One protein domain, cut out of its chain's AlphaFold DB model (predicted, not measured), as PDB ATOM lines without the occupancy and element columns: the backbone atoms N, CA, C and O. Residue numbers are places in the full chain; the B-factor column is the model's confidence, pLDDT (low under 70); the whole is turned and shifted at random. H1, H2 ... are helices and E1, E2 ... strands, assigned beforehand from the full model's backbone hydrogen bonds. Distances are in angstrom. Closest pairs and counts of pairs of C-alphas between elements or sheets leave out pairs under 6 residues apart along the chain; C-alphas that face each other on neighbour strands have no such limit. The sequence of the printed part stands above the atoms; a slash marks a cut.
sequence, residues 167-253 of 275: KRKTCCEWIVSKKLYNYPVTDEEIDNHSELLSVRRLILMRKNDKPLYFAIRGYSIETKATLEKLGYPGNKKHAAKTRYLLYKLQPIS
ATOM      1  N   LYS A 167       4.611 -28.641  22.394       58.25
ATOM      2  CA  LYS A 167       5.723 -27.821  21.900       58.25
ATOM      3  C   LYS A 167       5.332 -26.640  21.002       58.25
ATOM      4  O   LYS A 167       5.949 -25.596  21.097       58.25
ATOM      5  N   ARG A 168       4.338 -26.765  20.119       60.44
ATOM      6  CA  ARG A 168       3.872 -25.664  19.253       60.44
ATOM      7  C   ARG A 168       3.108 -24.607  20.043       60.44
ATOM      8  O   ARG A 168       3.256 -23.426  19.746       60.44
ATOM      9  N   LYS A 169       2.338 -25.029  21.052       64.88
ATOM     10  CA  LYS A 169       1.658 -24.111  21.971       64.88
ATOM     11  C   LYS A 169       2.683 -23.365  22.830       64.88
ATOM     12  O   LYS A 169       2.694 -22.140  22.810       64.88
ATOM     13  N   THR A 170       3.620 -24.086  23.450       75.94
ATOM     14  CA  THR A 170       4.669 -23.469  24.276       75.94
ATOM     15  C   THR A 170       5.638 -22.608  23.462       75.94
ATOM     16  O   THR A 170       6.024 -21.541  23.924       75.94
ATOM     17  N   CYS A 171       6.004 -23.000  22.233       75.94
ATOM     18  CA  CYS A 171       6.784 -22.147  21.325       75.94
ATOM     19  C   CYS A 171       6.065 -20.827  21.053       75.94
ATOM     20  O   CYS A 171       6.701 -19.778  21.047       75.94
ATOM     21  N   CYS A 172       4.751 -20.859  20.829       78.19
ATOM     22  CA  CYS A 172       4.017 -19.631  20.578       78.19
ATOM     23  C   CYS A 172       3.899 -18.752  21.827       78.19
ATOM     24  O   CYS A 172       4.138 -17.549  21.736       78.19
ATOM     25  N   GLU A 173       3.586 -19.341  22.980       83.69
ATOM     26  CA  GLU A 173       3.587 -18.632  24.264       83.69
ATOM     27  C   GLU A 173       4.949 -17.978  24.520       83.69
ATOM     28  O   GLU A 173       5.015 -16.820  24.931       83.69
ATOM     29  N   TRP A 174       6.045 -18.667  24.192       87.38
ATOM     30  CA  TRP A 174       7.393 -18.115  24.264       87.38
ATOM     31  C   TRP A 174       7.602 -16.944  23.292       87.38
ATOM     32  O   TRP A 174       8.079 -15.896  23.720       87.38
ATOM     33  N   ILE A 175       7.196 -17.070  22.022       88.06
ATOM     34  CA  ILE A 175       7.318 -15.992  21.020       88.06
ATOM     35  C   ILE A 175       6.598 -14.727  21.493       88.06
ATOM     36  O   ILE A 175       7.161 -13.635  21.445       88.06
ATOM     37  N   VAL A 176       5.362 -14.877  21.975       87.50
ATOM     38  CA  VAL A 176       4.528 -13.755  22.425       87.50
ATOM     39  C   VAL A 176       5.073 -13.149  23.721       87.50
ATOM     40  O   VAL A 176       5.192 -11.930  23.817       87.50
ATOM     41  N   SER A 177       5.444 -13.980  24.699       88.62
ATOM     42  CA  SER A 177       5.907 -13.510  26.014       88.62
ATOM     43  C   SER A 177       7.302 -12.894  25.973       88.62
ATOM     44  O   SER A 177       7.523 -11.834  26.555       88.62
ATOM     45  N   LYS A 178       8.250 -13.526  25.275       91.31
ATOM     46  CA  LYS A 178       9.621 -13.021  25.143       91.31
ATOM     47  C   LYS A 178       9.762 -11.972  24.052       91.31
ATOM     48  O   LYS A 178      10.761 -11.264  24.053       91.31
ATOM     49  N   LYS A 179       8.773 -11.852  23.158       93.25
ATOM     50  CA  LYS A 179       8.819 -10.982  21.973       93.25
ATOM     51  C   LYS A 179      10.039 -11.298  21.106       93.25
ATOM     52  O   LYS A 179      10.770 -10.409  20.674       93.25
ATOM     53  N   LEU A 180      10.258 -12.588  20.873       92.25
ATOM     54  CA  LEU A 180      11.392 -13.110  20.118       92.25
ATOM     55  C   LEU A 180      10.920 -14.151  19.105       92.25
ATOM     56  O   LEU A 180      10.024 -14.938  19.397       92.25
ATOM     57  N   TYR A 181      11.551 -14.196  17.935       89.81
ATOM     58  CA  TYR A 181      11.343 -15.264  16.954       89.81
ATOM     59  C   TYR A 181      12.680 -15.850  16.530       89.81
ATOM     60  O   TYR A 181      13.551 -15.126  16.052       89.81
ATOM     61  N   ASN A 182      12.849 -17.158  16.694       89.38
ATOM     62  CA  ASN A 182      14.055 -17.856  16.278       89.38
ATOM     63  C   ASN A 182      13.889 -18.437  14.867       89.38
ATOM     64  O   ASN A 182      12.946 -19.175  14.587       89.38
ATOM     65  N   TYR A 183      14.851 -18.168  13.994       85.88
ATOM     66  CA  TYR A 183      14.932 -18.746  12.659       85.88
ATOM     67  C   TYR A 183      16.243 -19.538  12.539       85.88
ATOM     68  O   TYR A 183      17.316 -18.946  12.648       85.88
ATOM     69  N   PRO A 184      16.204 -20.875  12.382       83.88
ATOM     70  CA  PRO A 184      17.421 -21.677  12.257       83.88
ATOM     71  C   PRO A 184      18.204 -21.311  10.990       83.88
ATOM     72  O   PRO A 184      17.627 -21.285   9.901       83.88
ATOM     73  N   VAL A 185      19.511 -21.093  11.120       80.31
ATOM     74  CA  VAL A 185      20.403 -20.710  10.012       80.31
ATOM     75  C   VAL A 185      21.713 -21.495  10.053       80.31
ATOM     76  O   VAL A 185      22.182 -21.887  11.127       80.31
ATOM     77  N   THR A 186      22.294 -21.740   8.883       81.38
ATOM     78  CA  THR A 186      23.701 -22.132   8.724       81.38
ATOM     79  C   THR A 186      24.566 -20.899   8.460       81.38
ATOM     80  O   THR A 186      24.046 -19.834   8.134       81.38
ATOM     81  N   ASP A 187      25.885 -21.039   8.602       77.38
ATOM     82  CA  ASP A 187      26.824 -19.949   8.301       77.38
ATOM     83  C   ASP A 187      26.753 -19.556   6.815       77.38
ATOM     84  O   ASP A 187      26.593 -18.386   6.495       77.38
ATOM     85  N   GLU A 188      26.683 -20.549   5.924       78.75
ATOM     86  CA  GLU A 188      26.492 -20.342   4.482       78.75
ATOM     87  C   GLU A 188      25.200 -19.574   4.146       78.75
ATOM     88  O   GLU A 188      25.177 -18.759   3.228       78.75
ATOM     89  N   GLU A 189      24.111 -19.801   4.886       77.38
ATOM     90  CA  GLU A 189      22.863 -19.067   4.668       77.38
ATOM     91  C   GLU A 189      22.935 -17.623   5.159       77.38
ATOM     92  O   GLU A 189      22.291 -16.759   4.574       77.38
ATOM     93  N   ILE A 190      23.691 -17.346   6.223       75.94
ATOM     94  CA  ILE A 190      23.907 -15.969   6.689       75.94
ATOM     95  C   ILE A 190      24.695 -15.186   5.636       75.94
ATOM     96  O   ILE A 190      24.337 -14.045   5.343       75.94
ATOM     97  N   ASP A 191      25.715 -15.812   5.052       78.12
ATOM     98  CA  ASP A 191      26.595 -15.172   4.073       78.12
ATOM     99  C   ASP A 191      25.888 -14.939   2.729       78.12
ATOM    100  O   ASP A 191      26.057 -13.890   2.106       78.12
ATOM    101  N   ASN A 192      25.045 -15.884   2.298       77.12
ATOM    102  CA  ASN A 192      24.410 -15.842   0.978       77.12
ATOM    103  C   ASN A 192      22.994 -15.242   0.962       77.12
ATOM    104  O   ASN A 192      22.515 -14.862  -0.106       77.12
ATOM    105  N   HIS A 193      22.311 -15.135   2.110       75.19
ATOM    106  CA  HIS A 193      20.937 -14.622   2.189       75.19
ATOM    107  C   HIS A 193      20.818 -13.381   3.075       75.19
ATOM    108  O   HIS A 193      20.185 -13.395   4.138       75.19
ATOM    109  N   SER A 194      21.370 -12.264   2.596       80.12
ATOM    110  CA  SER A 194      21.251 -10.958   3.263       80.12
ATOM    111  C   SER A 194      19.793 -10.506   3.469       80.12
ATOM    112  O   SER A 194      19.499  -9.732   4.387       80.12
ATOM    113  N   GLU A 195      18.837 -11.039   2.699       81.00
ATOM    114  CA  GLU A 195      17.404 -10.809   2.899       81.00
ATOM    115  C   GLU A 195      16.897 -11.266   4.276       81.00
ATOM    116  O   GLU A 195      15.976 -10.658   4.821       81.00
ATOM    117  N   LEU A 196      17.516 -12.285   4.884       81.38
ATOM    118  CA  LEU A 196      17.170 -12.734   6.235       81.38
ATOM    119  C   LEU A 196      17.507 -11.661   7.278       81.38
ATOM    120  O   LEU A 196      16.831 -11.533   8.292       81.38
ATOM    121  N   LEU A 197      18.514 -10.829   7.030       84.56
ATOM    122  CA  LEU A 197      18.936  -9.789   7.971       84.56
ATOM    123  C   LEU A 197      18.082  -8.515   7.862       84.56
ATOM    124  O   LEU A 197      18.084  -7.683   8.766       84.56
ATOM    125  N   SER A 198      17.317  -8.370   6.776       84.62
ATOM    126  CA  SER A 198      16.522  -7.172   6.470       84.62
ATOM    127  C   SER A 198      15.013  -7.354   6.670       84.62
ATOM    128  O   SER A 198      14.226  -6.478   6.298       84.62
ATOM    129  N   VAL A 199      14.583  -8.454   7.297       85.94
ATOM    130  CA  VAL A 199      13.163  -8.717   7.572       85.94
ATOM    131  C   VAL A 199      12.596  -7.634   8.490       85.94
ATOM    132  O   VAL A 199      13.079  -7.415   9.597       85.94
ATOM    133  N   ARG A 200      11.533  -6.959   8.038       88.25
ATOM    134  CA  ARG A 200      10.892  -5.851   8.777       88.25
ATOM    135  C   ARG A 200       9.615  -6.256   9.502       88.25
ATOM    136  O   ARG A 200       9.218  -5.601  10.465       88.25
ATOM    137  N   ARG A 201       8.937  -7.298   9.021       87.62
ATOM    138  CA  ARG A 201       7.633  -7.740   9.527       87.62
ATOM    139  C   ARG A 201       7.603  -9.254   9.653       87.62
ATOM    140  O   ARG A 201       8.071  -9.957   8.765       87.62
ATOM    141  N   LEU A 202       7.008  -9.735  10.738       87.62
ATOM    142  CA  LEU A 202       6.712 -11.143  10.966       87.62
ATOM    143  C   LEU A 202       5.198 -11.312  11.085       87.62
ATOM    144  O   LEU A 202       4.549 -10.628  11.877       87.62
ATOM    145  N   ILE A 203       4.659 -12.259  10.318       87.06
ATOM    146  CA  ILE A 203       3.264 -12.685  10.403       87.06
ATOM    147  C   ILE A 203       3.258 -14.124  10.902       87.06
ATOM    148  O   ILE A 203       3.755 -15.024  10.226       87.06
ATOM    149  N   LEU A 204       2.697 -14.349  12.087       84.69
ATOM    150  CA  LEU A 204       2.553 -15.687  12.645       84.69
ATOM    151  C   LEU A 204       1.136 -16.198  12.376       84.69
ATOM    152  O   LEU A 204       0.188 -15.804  13.054       84.69
ATOM    153  N   MET A 205       1.006 -17.093  11.397       81.00
ATOM    154  CA  MET A 205      -0.257 -17.751  11.052       81.00
ATOM    155  C   MET A 205      -0.340 -19.142  11.682       81.00
ATOM    156  O   MET A 205       0.618 -19.917  11.629       81.00
ATOM    157  N   ARG A 206      -1.494 -19.480  12.264       70.69
ATOM    158  CA  ARG A 206      -1.757 -20.784  12.886       70.69
ATOM    159  C   ARG A 206      -3.153 -21.276  12.511       70.69
ATOM    160  O   ARG A 206      -4.080 -20.483  12.385       70.69
ATOM    161  N   LYS A 207      -3.299 -22.595  12.334       65.62
ATOM    162  CA  LYS A 207      -4.601 -23.221  12.058       65.62
ATOM    163  C   LYS A 207      -5.512 -22.972  13.268       65.62
ATOM    164  O   LYS A 207      -5.155 -23.387  14.367       65.62
ATOM    165  N   ASN A 208      -6.655 -22.329  13.036       66.88
ATOM    166  CA  ASN A 208      -7.696 -21.983  14.018       66.88
ATOM    167  C   ASN A 208      -7.388 -20.822  14.990       66.88
ATOM    168  O   ASN A 208      -8.215 -20.560  15.857       66.88
ATOM    169  N   ASP A 209      -6.275 -20.095  14.826       75.38
ATOM    170  CA  ASP A 209      -5.985 -18.882  15.611       75.38
ATOM    171  C   ASP A 209      -6.017 -17.634  14.712       75.38
ATOM    172  O   ASP A 209      -5.699 -17.702  13.521       75.38
ATOM    173  N   LYS A 210      -6.324 -16.467  15.293       81.62
ATOM    174  CA  LYS A 210      -6.118 -15.184  14.604       81.62
ATOM    175  C   LYS A 210      -4.618 -14.979  14.319       81.62
ATOM    176  O   LYS A 210      -3.799 -15.273  15.199       81.62
ATOM    177  N   PRO A 211      -4.233 -14.486  13.125       85.06
ATOM    178  CA  PRO A 211      -2.842 -14.163  12.838       85.06
ATOM    179  C   PRO A 211      -2.295 -13.126  13.822       85.06
ATOM    180  O   PRO A 211      -3.013 -12.220  14.237       85.06
ATOM    181  N   LEU A 212      -1.015 -13.251  14.168       87.88
ATOM    182  CA  LEU A 212      -0.311 -12.256  14.978       87.88
ATOM    183  C   LEU A 212       0.689 -11.488  14.116       87.88
ATOM    184  O   LEU A 212       1.412 -12.090  13.315       87.88
ATOM    185  N   TYR A 213       0.756 -10.174  14.319       89.38
ATOM    186  CA  TYR A 213       1.559  -9.263  13.508       89.38
ATOM    187  C   TYR A 213       2.617  -8.552  14.348       89.38
ATOM    188  O   TYR A 213       2.313  -7.884  15.340       89.38
ATOM    189  N   PHE A 214       3.872  -8.653  13.912       90.50
ATOM    190  CA  PHE A 214       5.009  -8.051  14.598       90.50
ATOM    191  C   PHE A 214       5.890  -7.245  13.641       90.50
ATOM    192  O   PHE A 214       6.135  -7.650  12.505       90.50
ATOM    193  N   ALA A 215       6.416  -6.125  14.132       91.31
ATOM    194  CA  ALA A 215       7.544  -5.411  13.555       91.31
ATOM    195  C   ALA A 215       8.821  -6.039  14.094       91.31
ATOM    196  O   ALA A 215       8.913  -6.352  15.282       91.31
ATOM    197  N   ILE A 216       9.818  -6.180  13.235       91.44
ATOM    198  CA  ILE A 216      11.147  -6.614  13.643       91.44
ATOM    199  C   ILE A 216      11.985  -5.368  13.908       91.44
ATOM    200  O   ILE A 216      12.094  -4.484  13.059       91.44
ATOM    201  N   ARG A 217      12.540  -5.273  15.119       93.12
ATOM    202  CA  ARG A 217      13.359  -4.129  15.565       93.12
ATOM    203  C   ARG A 217      14.855  -4.384  15.513       93.12
ATOM    204  O   ARG A 217      15.641  -3.469  15.712       93.12
ATOM    205  N   GLY A 218      15.236  -5.622  15.254       92.25
ATOM    206  CA  GLY A 218      16.617  -6.037  15.117       92.25
ATOM    207  C   GLY A 218      16.721  -7.544  15.240       92.25
ATOM    208  O   GLY A 218      15.723  -8.235  15.471       92.25
ATOM    209  N   TYR A 219      17.940  -8.039  15.118       92.81
ATOM    210  CA  TYR A 219      18.253  -9.448  15.259       92.81
ATOM    211  C   TYR A 219      19.560  -9.628  16.032       92.81
ATOM    212  O   TYR A 219      20.352  -8.695  16.164       92.81
ATOM    213  N   SER A 220      19.783 -10.832  16.542       92.44
ATOM    214  CA  SER A 220      21.105 -11.324  16.932       92.44
ATOM    215  C   SER A 220      21.309 -12.734  16.386       92.44
ATOM    216  O   SER A 220      20.342 -13.417  16.042       92.44
ATOM    217  N   ILE A 221      22.562 -13.163  16.250       89.88
ATOM    218  CA  ILE A 221      22.892 -14.542  15.881       89.88
ATOM    219  C   ILE A 221      23.265 -15.267  17.166       89.88
ATOM    220  O   ILE A 221      24.227 -14.902  17.834       89.88
ATOM    221  N   GLU A 222      22.484 -16.280  17.513       90.44
ATOM    222  CA  GLU A 222      22.557 -16.946  18.806       90.44
ATOM    223  C   GLU A 222      22.767 -18.446  18.674       90.44
ATOM    224  O   GLU A 222      22.403 -19.088  17.685       90.44
ATOM    225  N   THR A 223      23.328 -19.031  19.726       87.25
ATOM    226  CA  THR A 223      23.509 -20.479  19.823       87.25
ATOM    227  C   THR A 223      22.297 -21.143  20.462       87.25
ATOM    228  O   THR A 223      21.521 -20.522  21.195       87.25
ATOM    229  N   LYS A 224      22.170 -22.457  20.262       82.44
ATOM    230  CA  LYS A 224      21.182 -23.279  20.969       82.44
ATOM    231  C   LYS A 224      21.240 -23.095  22.496       82.44
ATOM    232  O   LYS A 224      20.192 -22.992  23.124       82.44
ATOM    233  N   ALA A 225      22.441 -22.996  23.070       84.06
ATOM    234  CA  ALA A 225      22.628 -22.794  24.507       84.06
ATOM    235  C   ALA A 225      22.064 -21.442  24.982       84.06
ATOM    236  O   ALA A 225      21.464 -21.369  26.055       84.06
ATOM    237  N   THR A 226      22.193 -20.379  24.179       86.62
ATOM    238  CA  THR A 226      21.559 -19.089  24.490       86.62
ATOM    239  C   THR A 226      20.034 -19.211  24.483       86.62
ATOM    240  O   THR A 226      19.376 -18.749  25.412       86.62
ATOM    241  N   LEU A 227      19.457 -19.876  23.475       85.44
ATOM    242  CA  LEU A 227      18.004 -20.073  23.392       85.44
ATOM    243  C   LEU A 227      17.462 -20.876  24.586       85.44
ATOM    244  O   LEU A 227      16.405 -20.538  25.117       85.44
ATOM    245  N   GLU A 228      18.190 -21.899  25.037       84.44
ATOM    246  CA  GLU A 228      17.840 -22.681  26.231       84.44
ATOM    247  C   GLU A 228      17.837 -21.811  27.498       84.44
ATOM    248  O   GLU A 228      16.871 -21.856  28.259       84.44
ATOM    249  N   LYS A 229      18.838 -20.936  27.679       87.19
ATOM    250  CA  LYS A 229      18.862 -19.950  28.780       87.19
ATOM    251  C   LYS A 229      17.699 -18.958  28.714       87.19
ATOM    252  O   LYS A 229      17.185 -18.539  29.746       87.19
ATOM    253  N   LEU A 230      17.252 -18.605  27.509       86.69
ATOM    254  CA  LEU A 230      16.074 -17.757  27.291       86.69
ATOM    255  C   LEU A 230      14.745 -18.511  27.483       86.69
ATOM    256  O   LEU A 230      13.673 -17.916  27.331       86.69
ATOM    257  N   GLY A 231      14.791 -19.802  27.824       85.06
ATOM    258  CA  GLY A 231      13.620 -20.638  28.070       85.06
ATOM    259  C   GLY A 231      12.896 -21.073  26.797       85.06
ATOM    260  O   GLY A 231      11.706 -21.377  26.857       85.06
ATOM    261  N   TYR A 232      13.568 -21.069  25.640       82.56
ATOM    262  CA  TYR A 232      12.967 -21.541  24.395       82.56
ATOM    263  C   TYR A 232      12.644 -23.043  24.511       82.56
ATOM    264  O   TYR A 232      13.544 -23.832  24.817       82.56
ATOM    265  N   PRO A 233      11.397 -23.481  24.239       71.81
ATOM    266  CA  PRO A 233      11.007 -24.889  24.303       71.81
ATOM    267  C   PRO A 233      11.567 -25.652  23.089       71.81
ATOM    268  O   PRO A 233      10.870 -25.981  22.130       71.81
ATOM    269  N   GLY A 234      12.877 -25.893  23.112       63.81
ATOM    270  CA  GLY A 234      13.651 -26.423  21.997       63.81
ATOM    271  C   GLY A 234      13.326 -27.866  21.599       63.81
ATOM    272  O   GLY A 234      12.727 -28.663  22.330       63.81
ATOM    273  N   ASN A 235      13.773 -28.236  20.397       58.81
ATOM    274  CA  ASN A 235      13.701 -29.599  19.879       58.81
ATOM    275  C   ASN A 235      15.062 -30.301  20.038       58.81
ATOM    276  O   ASN A 235      16.075 -29.818  19.533       58.81
ATOM    277  N   LYS A 236      15.075 -31.485  20.676       55.72
ATOM    278  CA  LYS A 236      16.271 -32.338  20.838       55.72
ATOM    279  C   LYS A 236      16.928 -32.734  19.501       55.72
ATOM    280  O   LYS A 236      18.072 -33.163  19.508       55.72
ATOM    281  N   LYS A 237      16.226 -32.571  18.369       55.06
ATOM    282  CA  LYS A 237      16.712 -32.899  17.016       55.06
ATOM    283  C   LYS A 237      17.646 -31.859  16.376       55.06
ATOM    284  O   LYS A 237      18.268 -32.188  15.374       55.06
ATOM    285  N   HIS A 238      17.757 -30.634  16.901       58.50
ATOM    286  CA  HIS A 238      18.759 -29.685  16.392       58.50
ATOM    287  C   HIS A 238      20.128 -29.982  17.005       58.50
ATOM    288  O   HIS A 238      20.251 -30.080  18.234       58.50
ATOM    289  N   ALA A 239      21.140 -30.113  16.143       61.62
ATOM    290  CA  ALA A 239      22.524 -30.323  16.545       61.62
ATOM    291  C   ALA A 239      23.014 -29.175  17.443       61.62
ATOM    292  O   ALA A 239      22.562 -28.038  17.319       61.62
ATOM    293  N   ALA A 240      23.959 -29.458  18.344       62.56
ATOM    294  CA  ALA A 240      24.515 -28.448  19.253       62.56
ATOM    295  C   ALA A 240      25.131 -27.246  18.505       62.56
ATOM    296  O   ALA A 240      25.072 -26.125  18.996       62.56
ATOM    297  N   LYS A 241      25.636 -27.478  17.285       69.06
ATOM    298  CA  LYS A 241      26.232 -26.464  16.403       69.06
ATOM    299  C   LYS A 241      25.233 -25.573  15.650       69.06
ATOM    300  O   LYS A 241      25.657 -24.721  14.882       69.06
ATOM    301  N   THR A 242      23.921 -25.783  15.792       74.00
ATOM    302  CA  THR A 242      22.924 -24.968  15.078       74.00
ATOM    303  C   THR A 242      22.923 -23.532  15.608       74.00
ATOM    304  O   THR A 242      22.742 -23.318  16.811       74.00
ATOM    305  N   ARG A 243      23.072 -22.562  14.697       83.81
ATOM    306  CA  ARG A 243      22.882 -21.136  14.971       83.81
ATOM    307  C   ARG A 243      21.453 -20.714  14.639       83.81
ATOM    308  O   ARG A 243      20.763 -21.334  13.824       83.81
ATOM    309  N   TYR A 244      20.995 -19.673  15.313       86.44
ATOM    310  CA  TYR A 244      19.662 -19.116  15.144       86.44
ATOM    311  C   TYR A 244      19.772 -17.620  14.926       86.44
ATOM    312  O   TYR A 244      20.377 -16.917  15.730       86.44
ATOM    313  N   LEU A 245      19.121 -17.139  13.878       88.94
ATOM    314  CA  LEU A 245      18.822 -15.731  13.736       88.94
ATOM    315  C   LEU A 245      17.625 -15.418  14.637       88.94
ATOM    316  O   LEU A 245      16.523 -15.935  14.437       88.94
ATOM    317  N   LEU A 246      17.869 -14.644  15.686       92.25
ATOM    318  CA  LEU A 246      16.905 -14.335  16.729       92.25
ATOM    319  C   LEU A 246      16.381 -12.914  16.546       92.25
ATOM    320  O   LEU A 246      17.049 -11.942  16.894       92.25
ATOM    321  N   TYR A 247      15.174 -12.787  16.007       92.31
ATOM    322  CA  TYR A 247      14.545 -11.494  15.762       92.31
ATOM    323  C   TYR A 247      13.863 -10.950  17.012       92.31
ATOM    324  O   TYR A 247      13.135 -11.673  17.698       92.31
ATOM    325  N   LYS A 248      14.040  -9.652  17.263       94.75
ATOM    326  CA  LYS A 248      13.356  -8.893  18.316       94.75
ATOM    327  C   LYS A 248      12.043  -8.342  17.779       94.75
ATOM    328  O   LYS A 248      12.039  -7.587  16.805       94.75
ATOM    329  N   LEU A 249      10.941  -8.716  18.415       94.62
ATOM    330  CA  LEU A 249       9.590  -8.430  17.950       94.62
ATOM    331  C   LEU A 249       8.968  -7.249  18.698       94.62
ATOM    332  O   LEU A 249       9.109  -7.104  19.910       94.62
ATOM    333  N   GLN A 250       8.182  -6.455  17.983       92.50
ATOM    334  CA  GLN A 250       7.254  -5.486  18.551       92.50
ATOM    335  C   GLN A 250       5.856  -5.735  17.967       92.50
ATOM    336  O   GLN A 250       5.706  -5.636  16.751       92.50
ATOM    337  N   PRO A 251       4.830  -6.048  18.778       91.12
ATOM    338  CA  PRO A 251       3.451  -6.159  18.291       91.12
ATOM    339  C   PRO A 251       2.992  -4.854  17.624       91.12
ATOM    340  O   PRO A 251       3.305  -3.780  18.141       91.12
ATOM    341  N   ILE A 252       2.291  -4.931  16.486       83.56
ATOM    342  CA  ILE A 252       1.877  -3.733  15.722       83.56
ATOM    343  C   ILE A 252       0.366  -3.476  15.803       83.56
ATOM    344  O   ILE A 252      -0.032  -2.336  16.009       83.56
ATOM    345  N   SER A 253      -0.475  -4.492  15.603       74.12
ATOM    346  CA  SER A 253      -1.944  -4.392  15.643       74.12
ATOM    347  C   SER A 253      -2.560  -5.791  15.509       74.12
ATOM    348  O   SER A 253      -1.864  -6.723  15.103       74.12
TER     349      SER A 253
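This is residues 167 to 253 of the 275 residues of the protein "Eco29kI restriction endonuclease" of Verrucomicrobia bacterium ADurb.Bin070 (UniProt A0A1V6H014). What shape does the backbone make? A four-stranded sheet, strongly twisted and curled like part of a barrel, has H1 over it at edge strand E1, and the short helices H2, H3 and H4 graze it. H2 and H3 lie in the stretch that leads from edge strand E1 to the other edge strand, E2. What is printed, and how large is it? The printed part has 87 residues, in the order H1 E1 H2 H3 E2 E3 H4 E4; the sheet runs E1 E4 E3 E2, antiparallel, and the class is mixed, helices and strands. It is compact, with a radius of gyration of the C-alphas of 13.1 A and spans of 34 by 28 by 22 A.

Where does the first half run? H1 is residues 167 to 178, 15.6 A long, from C-alpha 167 at (5.723, -27.821, 21.900). E1 is residues 180 to 185, 15.5 A; H2 is 187 to 192, 8.7 A; H3 is 194 to 198, 6.9 A; E2 is 201 to 204, 9.9 A. What follows? E3, residues 212 to 223, is 25.7 A long and bends by 85 degrees at residue 215; H4 is 224 to 229, 8.8 A. E4, residues 243 to 253, is 30.0 A long and ends at C-alpha 253 (-1.944, -4.392, 15.643).

How are the strands paired? E1 and E4 are antiparallel at 146 degrees, with N 183 and O 245 2.8 A apart; E4 and E3 are antiparallel at 159 degrees, with N 246 and O 220 2.8 A apart. E2 and E3 form a hairpin, with N 202 and O 214 2.9 A apart. Where are the helices? H1 is on the sheet at a height of 8.6 A, only just over E1 with 3 of its C-alphas, slantwise at 42 degrees on the local plane; the closest C-alphas of H1 and E1 are those of Ile 175 and Tyr 181, 5.8 A. H2, H3 and H4 each only graze the sheet, and H1 and H4 are apart. Are the helices' backbones within hydrogen-bond range? Every O i to N i+4 pair is in H1, H2 and H4; in H3 0 of 1 is, against 2 of 2 O i to N i+3 pairs.

How far does it reach? The two C-alphas farthest apart are those of Asp 191 and Asn 208, 36.3 A. Is it whole and sure? The printed part has no cut, and the link from H4 to E4 is long, with 13 residues. Mean pLDDT of the printed part is 81.5, and residues 167 to 169, 207 to 208 and 234 to 241 are under 70.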